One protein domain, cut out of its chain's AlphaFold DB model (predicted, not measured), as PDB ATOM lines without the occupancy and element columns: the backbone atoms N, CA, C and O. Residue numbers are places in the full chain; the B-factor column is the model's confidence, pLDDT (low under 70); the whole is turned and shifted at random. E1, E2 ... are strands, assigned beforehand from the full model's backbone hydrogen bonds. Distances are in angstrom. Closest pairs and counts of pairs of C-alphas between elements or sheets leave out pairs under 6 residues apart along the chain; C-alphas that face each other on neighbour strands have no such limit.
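Overview. This is residues 5 to 61 of the 61 residues of an uncharacterized protein of Arenibacter sp (UniProt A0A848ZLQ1). What shape appears? Two two-stranded antiparallel ribbons, long E1-E4 and short E2-E3, make the arms of an open V, with loop residues 28 to 40 at the short arm's far end. What builds it? The printed part has 57 residues, no named helix and strands E1, E2, E3, E4 in order: all strand, though under half lie in named elements. It is extended, radius of gyration of the C-alphas 19.1 A, spanning 58 by 30 by 19 A.

Along the chain. Where is E1? Residues 5 to 12, 23.0 A, from C-alpha 5 at (22.280, 2.513, -11.687). What follows? E2 is residues 24 to 27, E3 41 to 44, and E4 52 to 60, 26.9 A, ending at C-alpha 60 (22.318, -3.749, -9.956).

Arrangement. How do E1 and E4 run? They are antiparallel at 166 degrees; N 6 and O 58 are within hydrogen-bond range, 2.9 A. And E2 with E3? This hairpin is antiparallel at 133 degrees; N 44 and O 24 are within range, 2.8 A. Do the ribbons touch? E1 and E2 are apart, as are E3 and E4.

Size, cuts and confidence. How long is it? The farthest C-alphas, of Gln 37 and Phe 61, are 59.1 A apart. Which links are long? E1 to E2 and E2 to E3. Any cut or low confidence? The printed part has no cut, and no printed residue is under 70 in pLDDT.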
ATOM      1  N   PHE A   5      22.963   2.127 -10.458       96.06
ATOM      2  CA  PHE A   5      22.280   2.513 -11.687       96.06
ATOM      3  C   PHE A   5      23.276   3.174 -12.637       96.06
ATOM      4  O   PHE A   5      23.894   4.170 -12.258       96.06
ATOM      5  N   ASP A   6      23.360   2.674 -13.870       96.75
ATOM      6  CA  ASP A   6      24.165   3.265 -14.940       96.75
ATOM      7  C   ASP A   6      23.301   3.600 -16.162       96.75
ATOM      8  O   ASP A   6      22.442   2.817 -16.578       96.75
ATOM      9  N   LEU A   7      23.559   4.765 -16.765       96.75
ATOM     10  CA  LEU A   7      22.915   5.254 -17.985       96.75
ATOM     11  C   LEU A   7      23.971   5.499 -19.067       96.75
ATOM     12  O   LEU A   7      24.911   6.266 -18.867       96.75
ATOM     13  N   PHE A   8      23.760   4.909 -20.238       97.56
ATOM     14  CA  PHE A   8      24.599   5.061 -21.422       97.56
ATOM     15  C   PHE A   8      23.809   5.771 -22.517       97.56
ATOM     16  O   PHE A   8      22.676   5.395 -22.811       97.56
ATOM     17  N   ILE A   9      24.415   6.783 -23.135       97.25
ATOM     18  CA  ILE A   9      23.877   7.483 -24.304       97.25
ATOM     19  C   ILE A   9      24.965   7.454 -25.369       97.25
ATOM     20  O   ILE A   9      26.087   7.897 -25.121       97.25
ATOM     21  N   GLU A  10      24.638   6.944 -26.547       96.75
ATOM     22  CA  GLU A  10      25.579   6.801 -27.649       96.75
ATOM     23  C   GLU A  10      24.927   7.246 -28.967       96.75
ATOM     24  O   GLU A  10      23.710   7.197 -29.150       96.75
ATOM     25  N   ALA A  11      25.760   7.734 -29.885       95.44
ATOM     26  CA  ALA A  11      25.383   8.006 -31.263       95.44
ATOM     27  C   ALA A  11      26.428   7.385 -32.194       95.44
ATOM     28  O   ALA A  11      27.601   7.760 -32.168       95.44
ATOM     29  N   GLN A  12      25.994   6.446 -33.026       93.38
ATOM     30  CA  GLN A  12      26.819   5.786 -34.033       93.38
ATOM     31  C   GLN A  12      26.607   6.436 -35.405       93.38
ATOM     32  O   GLN A  12      25.625   7.137 -35.647       93.38
ATOM     33  N   ASN A  13      27.541   6.194 -36.326       92.75
ATOM     34  CA  ASN A  13      27.528   6.753 -37.681       92.75
ATOM     35  C   ASN A  13      27.488   8.295 -37.748       92.75
ATOM     36  O   ASN A  13      26.892   8.876 -38.653       92.75
ATOM     37  N   ILE A  14      28.148   8.978 -36.809       94.06
ATOM     38  CA  ILE A  14      28.219  10.452 -36.756       94.06
ATOM     39  C   ILE A  14      28.763  11.106 -38.039       94.06
ATOM     40  O   ILE A  14      28.470  12.265 -38.305       94.06
ATOM     41  N   LEU A  15      29.541  10.369 -38.838       92.94
ATOM     42  CA  LEU A  15      30.106  10.842 -40.104       92.94
ATOM     43  C   LEU A  15      29.213  10.540 -41.317       92.94
ATOM     44  O   LEU A  15      29.677  10.705 -42.443       92.94
ATOM     45  N   GLY A  16      27.986  10.046 -41.111       89.62
ATOM     46  CA  GLY A  16      27.041   9.758 -42.192       89.62
ATOM     47  C   GLY A  16      27.626   8.822 -43.249       89.62
ATOM     48  O   GLY A  16      27.560   9.084 -44.444       89.62
ATOM     49  N   GLN A  17      28.298   7.759 -42.820       90.69
ATOM     50  CA  GLN A  17      28.788   6.761 -43.758       90.69
ATOM     51  C   GLN A  17      27.598   5.959 -44.288       90.69
ATOM     52  O   GLN A  17      26.643   5.688 -43.558       90.69
ATOM     53  N   ASN A  18      27.662   5.578 -45.563       88.75
ATOM     54  CA  ASN A  18      26.689   4.676 -46.164       88.75
ATOM     55  C   ASN A  18      26.930   3.265 -45.609       88.75
ATOM     56  O   ASN A  18      27.877   2.587 -46.010       88.75
ATOM     57  N   ILE A  19      26.107   2.855 -44.643       85.62
ATOM     58  CA  ILE A  19      26.206   1.533 -44.019       85.62
ATOM     59  C   ILE A  19      25.331   0.557 -44.814       85.62
ATOM     60  O   ILE A  19      24.133   0.819 -44.954       85.62
ATOM     61  N   PRO A  20      25.874  -0.580 -45.294       82.56
ATOM     62  CA  PRO A  20      25.079  -1.591 -45.977       82.56
ATOM     63  C   PRO A  20      23.924  -2.066 -45.096       82.56
ATOM     64  O   PRO A  20      24.129  -2.491 -43.956       82.56
ATOM     65  N   ARG A  21      22.708  -2.013 -45.634       81.44
ATOM     66  CA  ARG A  21      21.502  -2.559 -45.008       81.44
ATOM     67  C   ARG A  21      20.873  -3.576 -45.954       81.44
ATOM     68  O   ARG A  21      21.072  -3.473 -47.165       81.44
ATOM     69  N   PRO A  22      20.138  -4.565 -45.430       87.19
ATOM     70  CA  PRO A  22      19.332  -5.427 -46.275       87.19
ATOM     71  C   PRO A  22      18.376  -4.575 -47.126       87.19
ATOM     72  O   PRO A  22      17.766  -3.655 -46.578       87.19
ATOM     73  N   PRO A  23      18.242  -4.849 -48.433       88.44
ATOM     74  CA  PRO A  23      17.277  -4.148 -49.267       88.44
ATOM     75  C   PRO A  23      15.858  -4.435 -48.772       88.44
ATOM     76  O   PRO A  23      15.499  -5.583 -48.486       88.44
ATOM     77  N   GLU A  24      15.052  -3.384 -48.675       91.94
ATOM     78  CA  GLU A  24      13.635  -3.476 -48.340       91.94
ATOM     79  C   GLU A  24      12.810  -3.484 -49.623       91.94
ATOM     80  O   GLU A  24      13.147  -2.810 -50.593       91.94
ATOM     81  N   TYR A  25      11.713  -4.236 -49.634       95.00
ATOM     82  CA  TYR A  25      10.859  -4.363 -50.809       95.00
ATOM     83  C   TYR A  25       9.409  -4.054 -50.460       95.00
ATOM     84  O   TYR A  25       8.880  -4.523 -49.452       95.00
ATOM     85  N   GLY A  26       8.754  -3.292 -51.330       94.12
ATOM     86  CA  GLY A  26       7.336  -2.967 -51.252       94.12
ATOM     87  C   GLY A  26       6.574  -3.480 -52.467       94.12
ATOM     88  O   GLY A  26       7.158  -3.768 -53.510       94.12
ATOM     89  N   LEU A  27       5.250  -3.580 -52.348       96.56
ATOM     90  CA  LEU A  27       4.397  -3.835 -53.510       96.56
ATOM     91  C   LEU A  27       4.499  -2.673 -54.496       96.56
ATOM     92  O   LEU A  27       4.390  -1.512 -54.096       96.56
ATOM     93  N   ASN A  28       4.632  -2.998 -55.779       96.94
ATOM     94  CA  ASN A  28       4.603  -2.013 -56.847       96.94
ATOM     95  C   ASN A  28       3.229  -1.329 -56.901       96.94
ATOM     96  O   ASN A  28       2.195  -1.996 -57.027       96.94
ATOM     97  N   ARG A  29       3.223  -0.001 -56.789       94.94
ATOM     98  CA  ARG A  29       2.019   0.832 -56.796       94.94
ATOM     99  C   ARG A  29       2.145   1.916 -57.852       94.94
ATOM    100  O   ARG A  29       3.227   2.457 -58.058       94.94
ATOM    101  N   ASP A  30       1.032   2.240 -58.494       93.81
ATOM    102  CA  ASP A  30       0.969   3.368 -59.418       93.81
ATOM    103  C   ASP A  30       0.917   4.720 -58.680       93.81
ATOM    104  O   ASP A  30       0.875   4.792 -57.448       93.81
ATOM    105  N   ALA A  31       0.891   5.816 -59.443       94.62
ATOM    106  CA  ALA A  31       0.841   7.179 -58.911       94.62
ATOM    107  C   ALA A  31      -0.422   7.492 -58.080       94.62
ATOM    108  O   ALA A  31      -0.455   8.496 -57.372       94.62
ATOM    109  N   THR A  32      -1.458   6.653 -58.157       96.06
ATOM    110  CA  THR A  32      -2.688   6.770 -57.360       96.06
ATOM    111  C   THR A  32      -2.657   5.898 -56.101       96.06
ATOM    112  O   THR A  32      -3.571   5.959 -55.279       96.06
ATOM    113  N   GLY A  33      -1.592   5.107 -55.916       92.25
ATOM    114  CA  GLY A  33      -1.392   4.217 -54.775       92.25
ATOM    115  C   GLY A  33      -1.997   2.820 -54.944       92.25
ATOM    116  O   GLY A  33      -1.945   2.022 -53.997       92.25
ATOM    117  N   VAL A  34      -2.546   2.495 -56.119       97.12
ATOM    118  CA  VAL A  34      -3.145   1.185 -56.420       97.12
ATOM    119  C   VAL A  34      -2.055   0.177 -56.783       97.12
ATOM    120  O   VAL A  34      -1.092   0.509 -57.467       97.12
ATOM    121  N   ILE A  35      -2.192  -1.068 -56.307       95.94
ATOM    122  CA  ILE A  35      -1.234  -2.148 -56.591       95.94
ATOM    123  C   ILE A  35      -1.299  -2.518 -58.077       95.94
ATOM    124  O   ILE A  35      -2.364  -2.876 -58.585       95.94
ATOM    125  N   VAL A  36      -0.149  -2.496 -58.746       96.38
ATOM    126  CA  VAL A  36      -0.015  -2.901 -60.150       96.38
ATOM    127  C   VAL A  36      -0.147  -4.426 -60.265       96.38
ATOM    128  O   VAL A  36       0.462  -5.163 -59.486       96.38
ATOM    129  N   GLN A  37      -0.942  -4.910 -61.230       95.75
ATOM    130  CA  GLN A  37      -1.104  -6.342 -61.523       95.75
ATOM    131  C   GLN A  37      -0.367  -6.747 -62.818       95.75
ATOM    132  O   GLN A  37      -0.432  -5.999 -63.794       95.75
ATOM    133  N   PRO A  38       0.275  -7.934 -62.870       92.69
ATOM    134  CA  PRO A  38       0.444  -8.885 -61.768       92.69
ATOM    135  C   PRO A  38       1.339  -8.316 -60.655       92.69
ATOM    136  O   PRO A  38       2.177  -7.450 -60.897       92.69
ATOM    137  N   GLN A  39       1.128  -8.789 -59.423       95.38
ATOM    138  CA  GLN A  39       1.836  -8.278 -58.248       95.38
ATOM    139  C   GLN A  39       3.350  -8.443 -58.415       95.38
ATOM    140  O   GLN A  39       3.837  -9.528 -58.728       95.38
ATOM    141  N   SER A  40       4.087  -7.363 -58.175       96.38
ATOM    142  CA  SER A  40       5.549  -7.354 -58.179       96.38
ATOM    143  C   SER A  40       6.084  -6.570 -56.988       96.38
ATOM    144  O   SER A  40       5.392  -5.720 -56.420       96.38
ATOM    145  N   LEU A  41       7.317  -6.895 -56.604       95.56
ATOM    146  CA  LEU A  41       8.060  -6.196 -55.568       95.56
ATOM    147  C   LEU A  41       9.021  -5.199 -56.208       95.56
ATOM    148  O   LEU A  41       9.677  -5.517 -57.199       95.56
ATOM    149  N   VAL A  42       9.110  -4.012 -55.623       94.69
ATOM    150  CA  VAL A  42      10.090  -2.981 -55.970       94.69
ATOM    151  C   VAL A  42      10.908  -2.647 -54.734       94.69
ATOM    152  O   VAL A  42      10.380  -2.650 -53.621       94.69
ATOM    153  N   GLU A  43      12.200  -2.405 -54.926       92.38
ATOM    154  CA  GLU A  43      13.086  -1.995 -53.840       92.38
ATOM    155  C   GLU A  43      12.687  -0.604 -53.332       92.38
ATOM    156  O   GLU A  43      12.395   0.304 -54.114       92.38
ATOM    157  N   ILE A  44      12.649  -0.448 -52.013       90.06
ATOM    158  CA  ILE A  44      12.388   0.821 -51.345       90.06
ATOM    159  C   ILE A  44      13.737   1.503 -51.128       90.06
ATOM    160  O   ILE A  44      14.591   0.991 -50.404       90.06
ATOM    161  N   SER A  45      13.924   2.679 -51.734       79.88
ATOM    162  CA  SER A  45      15.105   3.501 -51.469       79.88
ATOM    163  C   SER A  45      15.102   3.930 -50.002       79.88
ATOM    164  O   SER A  45      14.223   4.683 -49.577       79.88
ATOM    165  N   SER A  46      16.079   3.455 -49.236       74.38
ATOM    166  CA  SER A  46      16.304   3.880 -47.857       74.38
ATOM    167  C   SER A  46      17.579   4.715 -47.761       74.38
ATOM    168  O   SER A  46      18.585   4.432 -48.411       74.38
ATOM    169  N   GLU A  47      17.534   5.760 -46.938       76.62
ATOM    170  CA  GLU A  47      18.706   6.574 -46.622       76.62
ATOM    171  C   GLU A  47      19.610   5.803 -45.651       76.62
ATOM    172  O   GLU A  47      19.296   5.617 -44.472       76.62
ATOM    173  N   SER A  48      20.756   5.336 -46.137       76.94
ATOM    174  CA  SER A  48      21.704   4.517 -45.368       76.94
ATOM    175  C   SER A  48      22.752   5.329 -44.594       76.94
ATOM    176  O   SER A  48      23.588   4.756 -43.895       76.94
ATOM    177  N   SER A  49      22.696   6.661 -44.684       85.38
ATOM    178  CA  SER A  49      23.648   7.617 -44.096       85.38
ATOM    179  C   SER A  49      23.188   8.207 -42.747       85.38
ATOM    180  O   SER A  49      23.695   9.237 -42.298       85.38
ATOM    181  N   GLN A  50      22.197   7.605 -42.090       87.56
ATOM    182  CA  GLN A  50      21.602   8.172 -40.879       87.56
ATOM    183  C   GLN A  50      22.465   7.935 -39.623       87.56
ATOM    184  O   GLN A  50      23.049   6.860 -39.463       87.56
ATOM    185  N   ILE A  51      22.493   8.921 -38.713       92.69
ATOM    186  CA  ILE A  51      23.028   8.781 -37.346       92.69
ATOM    187  C   ILE A  51      22.129   7.828 -36.555       92.69
ATOM    188  O   ILE A  51      20.904   7.953 -36.592       92.69
ATOM    189  N   ILE A  52      22.729   6.895 -35.818       92.69
ATOM    190  CA  ILE A  52      22.016   5.847 -35.082       92.69
ATOM    191  C   ILE A  52      22.170   6.110 -33.575       92.69
ATOM    192  O   ILE A  52      23.243   5.845 -33.034       92.69
ATOM    193  N   PRO A  53      21.151   6.655 -32.885       94.69
ATOM    194  CA  PRO A  53      21.203   6.859 -31.440       94.69
ATOM    195  C   PRO A  53      20.904   5.562 -30.675       94.69
ATOM    196  O   PRO A  53      20.042   4.777 -31.074       94.69
ATOM    197  N   SER A  54      21.565   5.372 -29.537       96.00
ATOM    198  CA  SER A  54      21.341   4.265 -28.604       96.00
ATOM    199  C   SER A  54      21.279   4.773 -27.161       96.00
ATOM    200  O   SER A  54      21.954   5.728 -26.772       96.00
ATOM    201  N   ILE A  55      20.428   4.128 -26.361       97.44
ATOM    202  CA  ILE A  55      20.305   4.356 -24.921       97.44
ATOM    203  C   ILE A  55      20.390   3.010 -24.202       97.44
ATOM    204  O   ILE A  55      19.708   2.057 -24.579       97.44
ATOM    205  N   GLY A  56      21.249   2.925 -23.190       97.25
ATOM    206  CA  GLY A  56      21.458   1.732 -22.374       97.25
ATOM    207  C   GLY A  56      21.231   2.040 -20.901       97.25
ATOM    208  O   GLY A  56      21.608   3.108 -20.430       97.25
ATOM    209  N   ILE A  57      20.612   1.112 -20.176       97.31
ATOM    210  CA  ILE A  57      20.348   1.239 -18.740       97.31
ATOM    211  C   ILE A  57      20.812  -0.045 -18.051       97.31
ATOM    212  O   ILE A  57      20.468  -1.136 -18.506       97.31
ATOM    213  N   VAL A  58      21.562   0.087 -16.956       97.06
ATOM    214  CA  VAL A  58      21.966  -1.022 -16.078       97.06
ATOM    215  C   VAL A  58      21.465  -0.740 -14.667       97.06
ATOM    216  O   VAL A  58      21.553   0.387 -14.185       97.06
ATOM    217  N   ILE A  59      20.913  -1.768 -14.024       95.88
ATOM    218  CA  ILE A  59      20.427  -1.727 -12.644       95.88
ATOM    219  C   ILE A  59      21.010  -2.944 -11.919       95.88
ATOM    220  O   ILE A  59      20.796  -4.066 -12.375       95.88
ATOM    221  N   ASP A  60      21.719  -2.715 -10.815       92.75
ATOM    222  CA  ASP A  60      22.318  -3.749  -9.956       92.75
ATOM    223  C   ASP A  60      21.736  -3.651  -8.535       92.75
ATOM    224  O   ASP A  60      21.483  -2.539  -8.047       92.75
ATOM    225  N   PHE A  61      21.481  -4.793  -7.892       90.50
ATOM    226  CA  PHE A  61      20.780  -4.899  -6.604       90.50
ATOM    227  C   PHE A  61      21.363  -5.977  -5.683       90.50
ATOM    228  O   PHE A  61      21.700  -7.078  -6.170       90.50
TER     229      PHE A  61